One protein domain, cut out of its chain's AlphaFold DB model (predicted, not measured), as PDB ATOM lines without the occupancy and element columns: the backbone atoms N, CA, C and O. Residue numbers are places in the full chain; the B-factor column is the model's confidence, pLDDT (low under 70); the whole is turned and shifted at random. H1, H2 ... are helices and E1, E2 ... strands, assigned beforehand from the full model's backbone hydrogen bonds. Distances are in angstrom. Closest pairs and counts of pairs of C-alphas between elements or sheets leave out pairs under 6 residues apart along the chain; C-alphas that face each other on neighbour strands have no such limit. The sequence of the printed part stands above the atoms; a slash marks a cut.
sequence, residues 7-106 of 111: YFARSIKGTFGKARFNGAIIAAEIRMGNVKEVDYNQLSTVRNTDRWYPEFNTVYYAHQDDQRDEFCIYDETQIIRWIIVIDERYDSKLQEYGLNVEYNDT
ATOM      1  N   TYR A   7     -21.463  39.432  10.226       87.56
ATOM      2  CA  TYR A   7     -22.507  40.123   9.474       87.56
ATOM      3  C   TYR A   7     -22.181  41.584   9.219       87.56
ATOM      4  O   TYR A   7     -21.946  42.353  10.150       87.56
ATOM      5  N   PHE A   8     -22.353  41.994   7.970       88.12
ATOM      6  CA  PHE A   8     -22.273  43.383   7.555       88.12
ATOM      7  C   PHE A   8     -23.564  43.804   6.856       88.12
ATOM      8  O   PHE A   8     -24.273  43.000   6.248       88.12
ATOM      9  N   ALA A   9     -23.882  45.089   6.962       87.38
ATOM     10  CA  ALA A   9     -24.846  45.734   6.085       87.38
ATOM     11  C   ALA A   9     -24.071  46.562   5.058       87.38
ATOM     12  O   ALA A   9     -23.056  47.172   5.397       87.38
ATOM     13  N   ARG A  10     -24.559  46.614   3.814       84.56
ATOM     14  CA  ARG A  10     -23.929  47.421   2.758       84.56
ATOM     15  C   ARG A  10     -23.998  48.916   3.059       84.56
ATOM     16  O   ARG A  10     -23.109  49.669   2.676       84.56
ATOM     17  N   SER A  11     -25.066  49.354   3.725       80.06
ATOM     18  CA  SER A  11     -25.292  50.763   4.034       80.06
ATOM     19  C   SER A  11     -25.297  51.016   5.540       80.06
ATOM     20  O   SER A  11     -25.842  50.238   6.326       80.06
ATOM     21  N   ILE A  12     -24.772  52.178   5.936       73.19
ATOM     22  CA  ILE A  12     -24.870  52.683   7.313       73.19
ATOM     23  C   ILE A  12     -26.344  52.781   7.743       73.19
ATOM     24  O   ILE A  12     -26.686  52.483   8.888       73.19
ATOM     25  N   LYS A  13     -27.236  53.131   6.803       69.25
ATOM     26  CA  LYS A  13     -28.681  53.195   7.052       69.25
ATOM     27  C   LYS A  13     -29.269  51.840   7.445       69.25
ATOM     28  O   LYS A  13     -30.065  51.778   8.380       69.25
ATOM     29  N   GLY A  14     -28.827  50.769   6.792       64.75
ATOM     30  CA  GLY A  14     -29.171  49.389   7.134       64.75
ATOM     31  C   GLY A  14     -28.635  48.969   8.506       64.75
ATOM     32  O   GLY A  14     -29.296  48.219   9.226       64.75
ATOM     33  N   THR A  15     -27.491  49.517   8.925       63.53
ATOM     34  CA  THR A  15     -26.899  49.278  10.254       63.53
ATOM     35  C   THR A  15     -27.648  49.994  11.386       63.53
ATOM     36  O   THR A  15     -27.728  49.455  12.493       63.53
ATOM     37  N   PHE A  16     -28.269  51.160  11.143       63.53
ATOM     38  CA  PHE A  16     -28.997  51.904  12.189       63.53
ATOM     39  C   PHE A  16     -30.134  51.102  12.832       63.53
ATOM     40  O   PHE A  16     -30.353  51.209  14.042       63.53
ATOM     41  N   GLY A  17     -30.813  50.252  12.052       58.66
ATOM     42  CA  GLY A  17     -31.857  49.359  12.562       58.66
ATOM     43  C   GLY A  17     -31.340  48.310  13.554       58.66
ATOM     44  O   GLY A  17     -32.105  47.840  14.395       58.66
ATOM     45  N   LYS A  18     -30.042  47.974  13.501       63.12
ATOM     46  CA  LYS A  18     -29.385  47.004  14.393       63.12
ATOM     47  C   LYS A  18     -28.779  47.669  15.631       63.12
ATOM     48  O   LYS A  18     -28.886  47.124  16.724       63.12
ATOM     49  N   ALA A  19     -28.210  48.866  15.476       54.69
ATOM     50  CA  ALA A  19     -27.526  49.596  16.548       54.69
ATOM     51  C   ALA A  19     -28.434  50.522  17.389       54.69
ATOM     52  O   ALA A  19     -27.940  51.234  18.256       54.69
ATOM     53  N   ARG A  20     -29.759  50.543  17.154       55.66
ATOM     54  CA  ARG A  20     -30.717  51.429  17.858       55.66
ATOM     55  C   ARG A  20     -30.251  52.900  17.898       55.66
ATOM     56  O   ARG A  20     -30.324  53.565  18.929       55.66
ATOM     57  N   PHE A  21     -29.824  53.392  16.732       53.28
ATOM     58  CA  PHE A  21     -29.579  54.802  16.398       53.28
ATOM     59  C   PHE A  21     -28.470  55.567  17.143       53.28
ATOM     60  O   PHE A  21     -28.240  56.711  16.769       53.28
ATOM     61  N   ASN A  22     -27.759  54.996  18.124       59.09
ATOM     62  CA  ASN A  22     -26.743  55.736  18.891       59.09
ATOM     63  C   ASN A  22     -25.536  54.845  19.244       59.09
ATOM     64  O   ASN A  22     -25.725  53.802  19.870       59.09
ATOM     65  N   GLY A  23     -24.308  55.246  18.881       66.38
ATOM     66  CA  GLY A  23     -23.081  54.543  19.290       66.38
ATOM     67  C   GLY A  23     -21.952  54.538  18.253       66.38
ATOM     68  O   GLY A  23     -21.782  55.486  17.490       66.38
ATOM     69  N   ALA A  24     -21.170  53.455  18.259       72.62
ATOM     70  CA  ALA A  24     -20.048  53.216  17.356       72.62
ATOM     71  C   ALA A  24     -20.459  52.324  16.170       72.62
ATOM     72  O   ALA A  24     -21.199  51.353  16.336       72.62
ATOM     73  N   ILE A  25     -19.954  52.637  14.980       76.94
ATOM     74  CA  ILE A  25     -20.156  51.894  13.736       76.94
ATOM     75  C   ILE A  25     -18.794  51.416  13.245       76.94
ATOM     76  O   ILE A  25     -17.873  52.215  13.113       76.94
ATOM     77  N   ILE A  26     -18.675  50.129  12.924       83.44
ATOM     78  CA  ILE A  26     -17.496  49.599  12.236       83.44
ATOM     79  C   ILE A  26     -17.763  49.653  10.734       83.44
ATOM     80  O   ILE A  26     -18.699  49.020  10.245       83.44
ATOM     81  N   ALA A  27     -16.940  50.406  10.009       84.62
ATOM     82  CA  ALA A  27     -16.880  50.339   8.555       84.62
ATOM     83  C   ALA A  27     -15.652  49.514   8.170       84.62
ATOM     84  O   ALA A  27     -14.546  49.815   8.613       84.62
ATOM     85  N   ALA A  28     -15.848  48.472   7.368       89.62
ATOM     86  CA  ALA A  28     -14.798  47.535   6.996       89.62
ATOM     87  C   ALA A  28     -14.678  47.420   5.476       89.62
ATOM     88  O   ALA A  28     -15.680  47.391   4.760       89.62
ATOM     89  N   GLU A  29     -13.443  47.331   4.992       91.06
ATOM     90  CA  GLU A  29     -13.145  46.873   3.642       91.06
ATOM     91  C   GLU A  29     -13.047  45.349   3.652       91.06
ATOM     92  O   GLU A  29     -12.231  44.774   4.378       91.06
ATOM     93  N   ILE A  30     -13.880  44.707   2.837       93.69
ATOM     94  CA  ILE A  30     -14.051  43.256   2.822       93.69
ATOM     95  C   ILE A  30     -13.626  42.683   1.471       93.69
ATOM     96  O   ILE A  30     -14.102  43.102   0.415       93.69
ATOM     97  N   ARG A  31     -12.780  41.653   1.505       96.06
ATOM     98  CA  ARG A  31     -12.507  40.778   0.365       96.06
ATOM     99  C   ARG A  31     -13.639  39.759   0.228       96.06
ATOM    100  O   ARG A  31     -13.645  38.726   0.891       96.06
ATOM    101  N   MET A  32     -14.586  40.040  -0.661       93.00
ATOM    102  CA  MET A  32     -15.802  39.226  -0.809       93.00
ATOM    103  C   MET A  32     -15.543  37.805  -1.349       93.00
ATOM    104  O   MET A  32     -16.296  36.889  -1.023       93.00
ATOM    105  N   GLY A  33     -14.484  37.596  -2.139       94.94
ATOM    106  CA  GLY A  33     -14.185  36.288  -2.736       94.94
ATOM    107  C   GLY A  33     -15.323  35.781  -3.632       94.94
ATOM    108  O   GLY A  33     -15.965  36.570  -4.325       94.94
ATOM    109  N   ASN A  34     -15.579  34.471  -3.608       95.12
ATOM    110  CA  ASN A  34     -16.728  33.878  -4.292       95.12
ATOM    111  C   ASN A  34     -18.017  34.195  -3.528       95.12
ATOM    112  O   ASN A  34     -18.158  33.835  -2.356       95.12
ATOM    113  N   VAL A  35     -18.975  34.835  -4.199       94.06
ATOM    114  CA  VAL A  35     -20.225  35.290  -3.583       94.06
ATOM    115  C   VAL A  35     -21.379  34.386  -3.987       94.06
ATOM    116  O   VAL A  35     -21.613  34.150  -5.172       94.06
ATOM    117  N   LYS A  36     -22.126  33.908  -2.993       92.12
ATOM    118  CA  LYS A  36     -23.435  33.303  -3.199       92.12
ATOM    119  C   LYS A  36     -24.510  34.336  -2.938       92.12
ATOM    120  O   LYS A  36     -24.748  34.706  -1.789       92.12
ATOM    121  N   GLU A  37     -25.187  34.752  -3.991       92.44
ATOM    122  CA  GLU A  37     -26.388  35.564  -3.856       92.44
ATOM    123  C   GLU A  37     -27.577  34.682  -3.474       92.44
ATOM    124  O   GLU A  37     -27.779  33.597  -4.027       92.44
ATOM    125  N   VAL A  38     -28.344  35.144  -2.492       89.44
ATOM    126  CA  VAL A  38     -29.619  34.550  -2.100       89.44
ATOM    127  C   VAL A  38     -30.719  35.581  -2.264       89.44
ATOM    128  O   VAL A  38     -30.523  36.762  -1.979       89.44
ATOM    129  N   ASP A  39     -31.887  35.130  -2.702       86.69
ATOM    130  CA  ASP A  39     -33.092  35.946  -2.732       86.69
ATOM    131  C   ASP A  39     -33.984  35.695  -1.498       86.69
ATOM    132  O   ASP A  39     -33.697  34.874  -0.619       86.69
ATOM    133  N   TYR A  40     -35.108  36.410  -1.426       84.50
ATOM    134  CA  TYR A  40     -36.078  36.247  -0.343       84.50
ATOM    135  C   TYR A  40     -36.658  34.823  -0.257       84.50
ATOM    136  O   TYR A  40     -36.923  34.331   0.842       84.50
ATOM    137  N   ASN A  41     -36.840  34.143  -1.391       86.12
ATOM    138  CA  ASN A  41     -37.406  32.792  -1.436       86.12
ATOM    139  C   ASN A  41     -36.399  31.746  -0.942       86.12
ATOM    140  O   ASN A  41     -36.782  30.724  -0.374       86.12
ATOM    141  N   GLN A  42     -35.109  32.017  -1.127       84.50
ATOM    142  CA  GLN A  42     -33.996  31.187  -0.685       84.50
ATOM    143  C   GLN A  42     -33.556  31.504   0.746       84.50
ATOM    144  O   GLN A  42     -32.760  30.758   1.318       84.50
ATOM    145  N   LEU A  43     -34.088  32.558   1.367       81.88
ATOM    146  CA  LEU A  43     -33.667  32.999   2.694       81.88
ATOM    147  C   LEU A  43     -33.826  31.913   3.763       81.88
ATOM    148  O   LEU A  43     -33.001  31.799   4.664       81.88
ATOM    149  N   SER A  44     -34.870  31.087   3.662       81.44
ATOM    150  CA  SER A  44     -35.116  29.959   4.572       81.44
ATOM    151  C   SER A  44     -34.043  28.868   4.494       81.44
ATOM    152  O   SER A  44     -33.911  28.087   5.430       81.44
ATOM    153  N   THR A  45     -33.269  28.822   3.407       78.06
ATOM    154  CA  THR A  45     -32.200  27.833   3.201       78.06
ATOM    155  C   THR A  45     -30.881  28.212   3.875       78.06
ATOM    156  O   THR A  45     -30.015  27.354   4.011       78.06
ATOM    157  N   VAL A  46     -30.749  29.475   4.301       76.88
ATOM    158  CA  VAL A  46     -29.550  30.037   4.950       76.88
ATOM    159  C   VAL A  46     -29.830  30.570   6.355       76.88
ATOM    160  O   VAL A  46     -28.988  30.516   7.250       76.88
ATOM    161  N   ARG A  47     -31.041  31.081   6.588       73.25
ATOM    162  CA  ARG A  47     -31.431  31.690   7.856       73.25
ATOM    163  C   ARG A  47     -31.447  30.650   8.972       73.25
ATOM    164  O   ARG A  47     -32.175  29.667   8.891       73.25
ATOM    165  N   ASN A  48     -30.729  30.947  10.056       68.06
ATOM    166  CA  ASN A  48     -30.618  30.094  11.245       68.06
ATOM    167  C   ASN A  48     -30.074  28.686  10.941       68.06
ATOM    168  O   ASN A  48     -30.416  27.736  11.641       68.06
ATOM    169  N   THR A  49     -29.273  28.544   9.884       71.19
ATOM    170  CA  THR A  49     -28.567  27.295   9.596       71.19
ATOM    171  C   THR A  49     -27.092  27.441   9.933       71.19
ATOM    172  O   THR A  49     -26.488  28.461   9.608       71.19
ATOM    173  N   ASP A  50     -26.501  26.382  10.479       69.94
ATOM    174  CA  ASP A  50     -25.057  26.291  10.749       69.94
ATOM    175  C   ASP A  50     -24.284  25.822   9.499       69.94
ATOM    176  O   ASP A  50     -23.139  25.383   9.570       69.94
ATOM    177  N   ARG A  51     -24.947  25.812   8.337       71.00
ATOM    178  CA  ARG A  51     -24.404  25.263   7.097       71.00
ATOM    179  C   ARG A  51     -23.800  26.375   6.262       71.00
ATOM    180  O   ARG A  51     -24.518  27.208   5.717       71.00
ATOM    181  N   TRP A  52     -22.485  26.317   6.107       80.69
ATOM    182  CA  TRP A  52     -21.764  27.124   5.137       80.69
ATOM    183  C   TRP A  52     -21.695  26.428   3.772       80.69
ATOM    184  O   TRP A  52     -21.703  25.196   3.694       80.69
ATOM    185  N   TYR A  53     -21.617  27.203   2.688       84.31
ATOM    186  CA  TYR A  53     -21.420  26.663   1.342       84.31
ATOM    187  C   TYR A  53     -19.917  26.624   1.022       84.31
ATOM    188  O   TYR A  53     -19.334  27.689   0.842       84.31
ATOM    189  N   PRO A  54     -19.283  25.441   0.907       85.06
ATOM    190  CA  PRO A  54     -17.819  25.325   0.845       85.06
ATOM    191  C   PRO A  54     -17.149  26.080  -0.310       85.06
ATOM    192  O   PRO A  54     -15.978  26.425  -0.225       85.06
ATOM    193  N   GLU A  55     -17.880  26.326  -1.397       91.00
ATOM    194  CA  GLU A  55     -17.366  26.990  -2.601       91.00
ATOM    195  C   GLU A  55     -17.408  28.524  -2.525       91.00
ATOM    196  O   GLU A  55     -16.859  29.207  -3.395       91.00
ATOM    197  N   PHE A  56     -18.059  29.074  -1.499       91.94
ATOM    198  CA  PHE A  56     -18.321  30.501  -1.373       91.94
ATOM    199  C   PHE A  56     -17.646  31.071  -0.130       91.94
ATOM    200  O   PHE A  56     -17.607  30.442   0.922       91.94
ATOM    201  N   ASN A  57     -17.129  32.288  -0.247       92.94
ATOM    202  CA  ASN A  57     -16.532  33.037   0.859       92.94
ATOM    203  C   ASN A  57     -17.523  34.031   1.470       92.94
ATOM    204  O   ASN A  57     -17.349  34.466   2.603       92.94
ATOM    205  N   THR A  58     -18.568  34.388   0.721       92.94
ATOM    206  CA  THR A  58     -19.583  35.345   1.157       92.94
ATOM    207  C   THR A  58     -20.971  34.877   0.751       92.94
ATOM    208  O   THR A  58     -21.181  34.459  -0.387       92.94
ATOM    209  N   VAL A  59     -21.937  35.009   1.657       91.69
ATOM    210  CA  VAL A  59     -23.366  34.928   1.337       91.69
ATOM    211  C   VAL A  59     -23.923  36.344   1.307       91.69
ATOM    212  O   VAL A  59     -23.826  37.069   2.296       91.69
ATOM    213  N   TYR A  60     -24.499  36.738   0.178       92.06
ATOM    214  CA  TYR A  60     -25.045  38.071  -0.044       92.06
ATOM    215  C   TYR A  60     -26.558  37.996  -0.193       92.06
ATOM    216  O   TYR A  60     -27.067  37.264  -1.041       92.06
ATOM    217  N   TYR A  61     -27.282  38.766   0.609       90.81
ATOM    218  CA  TYR A  61     -28.720  38.910   0.476       90.81
ATOM    219  C   TYR A  61     -29.060  40.270  -0.123       90.81
ATOM    220  O   TYR A  61     -28.997  41.300   0.553       90.81
ATOM    221  N   ALA A  62     -29.454  40.233  -1.396       86.44
ATOM    222  CA  ALA A  62     -29.983  41.386  -2.104       86.44
ATOM    223  C   ALA A  62     -31.438  41.615  -1.674       86.44
ATOM    224  O   ALA A  62     -32.345  40.833  -1.981       86.44
ATOM    225  N   HIS A  63     -31.660  42.686  -0.922       84.31
ATOM    226  CA  HIS A  63     -32.996  43.123  -0.562       84.31
ATOM    227  C   HIS A  63     -33.661  43.836  -1.752       84.31
ATOM    228  O   HIS A  63     -33.007  44.316  -2.671       84.31
ATOM    229  N   GLN A  64     -34.994  43.950  -1.729       83.88
ATOM    230  CA  GLN A  64     -35.711  44.807  -2.691       83.88
ATOM    231  C   GLN A  64     -35.358  46.294  -2.523       83.88
ATOM    232  O   GLN A  64     -35.443  47.066  -3.472       83.88
ATOM    233  N   ASP A  65     -34.998  46.683  -1.299       82.06
ATOM    234  CA  ASP A  65     -34.451  47.991  -0.957       82.06
ATOM    235  C   ASP A  65     -32.935  47.845  -0.836       82.06
ATOM    236  O   ASP A  65     -32.444  47.194   0.089       82.06
ATOM    237  N   ASP A  66     -32.207  48.460  -1.763       74.06
ATOM    238  CA  ASP A  66     -30.755  48.356  -1.868       74.06
ATOM    239  C   ASP A  66     -30.038  48.881  -0.609       74.06
ATOM    240  O   ASP A  66     -28.907  48.485  -0.306       74.06
ATOM    241  N   GLN A  67     -30.685  49.749   0.173       78.38
ATOM    242  CA  GLN A  67     -30.149  50.252   1.438       78.38
ATOM    243  C   GLN A  67     -30.144  49.189   2.534       78.38
ATOM    244  O   GLN A  67     -29.534  49.398   3.586       78.38
ATOM    245  N   ARG A  68     -30.824  48.065   2.319       80.50
ATOM    246  CA  ARG A  68     -30.993  47.011   3.313       80.50
ATOM    247  C   ARG A  68     -30.157  45.779   3.042       80.50
ATOM    248  O   ARG A  68     -30.190  44.894   3.883       80.50
ATOM    249  N   ASP A  69     -29.412  45.745   1.943       87.12
ATOM    250  CA  ASP A  69     -28.537  44.628   1.605       87.12
ATOM    251  C   ASP A  69     -27.651  44.220   2.785       87.12
ATOM    252  O   ASP A  69     -26.986  45.048   3.424       87.12
ATOM    253  N   GLU A  70     -27.645  42.920   3.057       88.62
ATOM    254  CA  GLU A  70     -26.846  42.305   4.108       88.62
ATOM    255  C   GLU A  70     -25.954  41.243   3.491       88.62
ATOM    256  O   GLU A  70     -26.353  40.531   2.572       88.62
ATOM    257  N   PHE A  71     -24.758  41.088   4.039       90.62
ATOM    258  CA  PHE A  71     -23.889  39.989   3.662       90.62
ATOM    259  C   PHE A  71     -23.181  39.417   4.880       90.62
ATOM    260  O   PHE A  71     -23.020  40.074   5.911       90.62
ATOM    261  N   CYS A  72     -22.803  38.156   4.751       91.38
ATOM    262  CA  CYS A  72     -22.090  37.402   5.758       91.38
ATOM    263  C   CYS A  72     -20.816  36.853   5.129       91.38
ATOM    264  O   CYS A  72     -20.887  36.264   4.049       91.38
ATOM    265  N   ILE A  73     -19.681  37.046   5.794       91.75
ATOM    266  CA  ILE A  73     -18.403  36.436   5.407       91.75
ATOM    267  C   ILE A  73     -18.133  35.197   6.251       91.75
ATOM    268  O   ILE A  73     -18.644  35.101   7.366       91.75
ATOM    269  N   TYR A  74     -17.347  34.270   5.709       88.31
ATOM    270  CA  TYR A  74     -16.979  33.040   6.407       88.31
ATOM    271  C   TYR A  74     -15.865  33.251   7.433       88.31
ATOM    272  O   TYR A  74     -15.895  32.663   8.504       88.31
ATOM    273  N   ASP A  75     -14.870  34.061   7.068       88.12
ATOM    274  CA  ASP A  75     -13.563  34.088   7.725       88.12
ATOM    275  C   ASP A  75     -13.119  35.539   7.965       88.12
ATOM    276  O   ASP A  75     -13.209  36.389   7.071       88.12
ATOM    277  N   GLU A  76     -12.632  35.847   9.169       89.81
ATOM    278  CA  GLU A  76     -12.181  37.187   9.549       89.81
ATOM    279  C   GLU A  76     -11.000  37.700   8.716       89.81
ATOM    280  O   GLU A  76     -10.840  38.912   8.568       89.81
ATOM    281  N   THR A  77     -10.209  36.816   8.105       92.44
ATOM    282  CA  THR A  77      -9.117  37.182   7.188       92.44
ATOM    283  C   THR A  77      -9.619  37.864   5.913       92.44
ATOM    284  O   THR A  77      -8.837  38.487   5.189       92.44
ATOM    285  N   GLN A  78     -10.928  37.809   5.635       93.50
ATOM    286  CA  GLN A  78     -11.559  38.599   4.578       93.50
ATOM    287  C   GLN A  78     -11.650  40.094   4.933       93.50
ATOM    288  O   GLN A  78     -11.853  40.909   4.032       93.50
ATOM    289  N   ILE A  79     -11.488  40.482   6.201       93.56
ATOM    290  CA  ILE A  79     -11.447  41.884   6.629       93.56
ATOM    291  C   ILE A  79     -10.049  42.440   6.333       93.56
ATOM    292  O   ILE A  79      -9.084  42.146   7.030       93.56
ATOM    293  N   ILE A  80      -9.937  43.274   5.296       92.62
ATOM    294  CA  ILE A  80      -8.658  43.871   4.878       92.62
ATOM    295  C   ILE A  80      -8.264  44.998   5.837       92.62
ATOM    296  O   ILE A  80      -7.113  45.121   6.256       92.62
ATOM    297  N   ARG A  81      -9.232  45.857   6.163       88.88
ATOM    298  CA  ARG A  81      -9.086  46.972   7.102       88.88
ATOM    299  C   ARG A  81     -10.441  47.427   7.596       88.88
ATOM    300  O   ARG A  81     -11.458  47.166   6.961       88.88
ATOM    301  N   TRP A  82     -10.448  48.148   8.705       89.00
ATOM    302  CA  TRP A  82     -11.661  48.693   9.286       89.00
ATOM    303  C   TRP A  82     -11.370  49.987  10.037       89.00
ATOM    304  O   TRP A  82     -10.233  50.266  10.413       89.00
ATOM    305  N   ILE A  83     -12.419  50.777  10.229       81.50
ATOM    306  CA  ILE A  83     -12.424  51.985  11.047       81.50
ATOM    307  C   ILE A  83     -13.633  51.950  11.979       81.50
ATOM    308  O   ILE A  83     -14.673  51.384  11.631       81.50
ATOM    309  N   ILE A  84     -13.510  52.587  13.145       80.31
ATOM    310  CA  ILE A  84     -14.648  52.864  14.026       80.31
ATOM    311  C   ILE A  84     -15.068  54.313  13.829       80.31
ATOM    312  O   ILE A  84     -14.283  55.234  14.058       80.31
ATOM    313  N   VAL A  85     -16.321  54.505  13.443       74.38
ATOM    314  CA  VAL A  85     -16.985  55.804  13.367       74.38
ATOM    315  C   VAL A  85     -17.888  55.937  14.585       74.38
ATOM    316  O   VAL A  85     -18.764  55.102  14.793       74.38
ATOM    317  N   ILE A  86     -17.682  56.961  15.406       71.69
ATOM    318  CA  ILE A  86     -18.451  57.183  16.636       71.69
ATOM    319  C   ILE A  86     -19.347  58.405  16.422       71.69
ATOM    320  O   ILE A  86     -18.854  59.454  16.019       71.69
ATOM    321  N   ASP A  87     -20.659  58.268  16.648       66.00
ATOM    322  CA  ASP A  87     -21.580  59.417  16.629       66.00
ATOM    323  C   ASP A  87     -21.274  60.321  17.839       66.00
ATOM    324  O   ASP A  87     -21.320  59.872  18.989       66.00
ATOM    325  N   GLU A  88     -20.955  61.591  17.566       55.94
ATOM    326  CA  GLU A  88     -20.494  62.614  18.523       55.94
ATOM    327  C   GLU A  88     -21.424  62.807  19.735       55.94
ATOM    328  O   GLU A  88     -21.008  63.306  20.777       55.94
ATOM    329  N   ARG A  89     -22.686  62.365  19.673       55.41
ATOM    330  CA  ARG A  89     -23.631  62.475  20.801       55.41
ATOM    331  C   ARG A  89     -23.345  61.521  21.974       55.41
ATOM    332  O   ARG A  89     -24.077  61.563  22.961       55.41
ATOM    333  N   TYR A  90     -22.310  60.677  21.897       53.78
ATOM    334  CA  TYR A  90     -21.920  59.703  22.936       53.78
ATOM    335  C   TYR A  90     -20.521  59.952  23.553       53.78
ATOM    336  O   TYR A  90     -19.922  59.059  24.164       53.78
ATOM    337  N   ASP A  91     -20.023  61.183  23.425       53.44
ATOM    338  CA  ASP A  91     -18.673  61.674  23.755       53.44
ATOM    339  C   ASP A  91     -18.327  61.776  25.265       53.44
ATOM    340  O   ASP A  91     -17.597  62.660  25.700       53.44
ATOM    341  N   SER A  92     -18.823  60.869  26.115       58.31
ATOM    342  CA  SER A  92     -18.222  60.648  27.448       58.31
ATOM    343  C   SER A  92     -17.276  59.447  27.456       58.31
ATOM    344  O   SER A  92     -16.223  59.479  28.092       58.31
ATOM    345  N   LYS A  93     -17.602  58.403  26.682       57.72
ATOM    346  CA  LYS A  93     -16.814  57.162  26.615       57.72
ATOM    347  C   LYS A  93     -15.561  57.271  25.747       57.72
ATOM    348  O   LYS A  93     -14.624  56.501  25.930       57.72
ATOM    349  N   LEU A  94     -15.534  58.232  24.822       58.31
ATOM    350  CA  LEU A  94     -14.363  58.543  23.997       58.31
ATOM    351  C   LEU A  94     -13.167  58.979  24.854       58.31
ATOM    352  O   LEU A  94     -12.046  58.520  24.633       58.31
ATOM    353  N   GLN A  95     -13.418  59.814  25.867       60.91
ATOM    354  CA  GLN A  95     -12.413  60.176  26.867       60.91
ATOM    355  C   GLN A  95     -12.132  59.030  27.844       60.91
ATOM    356  O   GLN A  95     -10.968  58.748  28.112       60.91
ATOM    357  N   GLU A  96     -13.172  58.353  28.348       58.62
ATOM    358  CA  GLU A  96     -13.044  57.259  29.327       58.62
ATOM    359  C   GLU A  96     -12.156  56.110  28.823       58.62
ATOM    360  O   GLU A  96     -11.335  55.588  29.572       58.62
ATOM    361  N   TYR A  97     -12.293  55.742  27.548       56.75
ATOM    362  CA  TYR A  97     -11.527  54.661  26.925       56.75
ATOM    363  C   TYR A  97     -10.280  55.139  26.172       56.75
ATOM    364  O   TYR A  97      -9.621  54.333  25.528       56.75
ATOM    365  N   GLY A  98      -9.942  56.432  26.224       54.78
ATOM    366  CA  GLY A  98      -8.737  56.960  25.574       54.78
ATOM    367  C   GLY A  98      -8.745  56.896  24.039       54.78
ATOM    368  O   GLY A  98      -7.707  57.087  23.411       54.78
ATOM    369  N   LEU A  99      -9.902  56.696  23.404       58.62
ATOM    370  CA  LEU A  99     -10.005  56.534  21.945       58.62
ATOM    371  C   LEU A  99      -9.587  57.800  21.173       58.62
ATOM    372  O   LEU A  99      -9.152  57.722  20.026       58.62
ATOM    373  N   ASN A 100      -9.657  58.967  21.821       56.66
ATOM    374  CA  ASN A 100      -9.213  60.247  21.261       56.66
ATOM    375  C   ASN A 100      -7.680  60.373  21.147       56.66
ATOM    376  O   ASN A 100      -7.192  61.187  20.364       56.66
ATOM    377  N   VAL A 101      -6.915  59.598  21.924       55.09
ATOM    378  CA  VAL A 101      -5.444  59.545  21.832       55.09
ATOM    379  C   VAL A 101      -4.975  58.333  21.033       55.09
ATOM    380  O   VAL A 101      -4.035  58.454  20.252       55.09
ATOM    381  N   GLU A 102      -5.699  57.215  21.116       52.19
ATOM    382  CA  GLU A 102      -5.385  55.977  20.396       52.19
ATOM    383  C   GLU A 102      -5.496  56.136  18.867       52.19
ATOM    384  O   GLU A 102      -4.737  55.522  18.121       52.19
ATOM    385  N   TYR A 103      -6.356  57.037  18.374       51.31
ATOM    386  CA  TYR A 103      -6.430  57.382  16.946       51.31
ATOM    387  C   TYR A 103      -5.103  57.924  16.378       51.31
ATOM    388  O   TYR A 103      -4.790  57.680  15.214       51.31
ATOM    389  N   ASN A 104      -4.304  58.633  17.186       49.25
ATOM    390  CA  ASN A 104      -2.988  59.135  16.769       49.25
ATOM    391  C   ASN A 104      -1.904  58.043  16.798       49.25
ATOM    392  O   ASN A 104      -0.918  58.134  16.057       49.25
ATOM    393  N   ASP A 105      -2.108  57.014  17.623       49.16
ATOM    394  CA  ASP A 105      -1.208  55.867  17.778       49.16
ATOM    395  C   ASP A 105      -1.541  54.725  16.806       49.16
ATOM    396  O   ASP A 105      -0.662  53.958  16.411       49.16
ATOM    397  N   THR A 106      -2.784  54.665  16.322       46.06
ATOM    398  CA  THR A 106      -3.239  53.721  15.296       46.06
ATOM    399  C   THR A 106      -2.824  54.218  13.911       46.06
ATOM    400  O   THR A 106      -3.637  54.564  13.054       46.06
TER     401      THR A 106
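Overview. This is residues 7 to 106 of the 111 residues of the protein "Hypothetical protein" of Didymodactylos carnosus (UniProt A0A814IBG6). What would one see first? A small four-stranded sheet, E1, E5, E4 and E3, has the long two-stranded ribbon E2 and E6 leading away from it toward the short helices H2 and H3 at the far end, while H1 grazes the sheet. What builds it? The printed part has 100 residues, 49 of them, under half, in three named helices and six named strands, ordered E1 H1 E2 E3 E4 E5 E6 H2 H3; the class is mixed, helices and strands. The four-stranded sheet is mixed, and the ribbon is antiparallel. How spread is it? It is loose, with a radius of gyration of the C-alphas of 16.2 A, and elongated, spanning 46 by 27 by 22 A.

Arrangement. How does the sheet pair? E1, residues 7 to 9, is antiparallel to E5, residues 70 to 73, with N 8 and O 71 2.9 A apart. E5 forms a hairpin with E4, residues 58 to 61, with N 61 and O 70 2.8 A apart; E4 is parallel to E3, residues 35 to 38, with N 36 and O 58 2.8 A apart. Where are the others? H1, residues 12 to 19, only grazes the sheet; E2, residues 24 to 30, is antiparallel to E6, residues 79 to 86, at 160 degrees, with N 27 and O 83 3.0 A apart. H2, residues 93 to 96, and H3, residues 99 to 105, are close but not clearly touching, their closest C-alphas, Leu 94 and Asn 100, being 6.1 A apart. Are the helix backbones complete? O i to N i+4 pairs within hydrogen-bond range number 2 of 4 in H1 and 1 of 3 in H3, where O i to N i+3 gives 2 of 4; H2 is too short.

Along the chain. Where does one start and finish? E1 begins at C-alpha 7 (-22.507, 40.123, 9.474), and H3 ends at C-alpha 105 (-1.208, 55.867, 17.778). Which elements are long? E6 measures 19.6 A and E2 18.6 A.

Size, cuts and confidence. Is anything missing or long? The printed part has no cut, and the link E3 to E4, residues 39 to 57, is long. Where is confidence low? pLDDT is under 70 at residues 13 to 23, 48, 50 and 87 to 106.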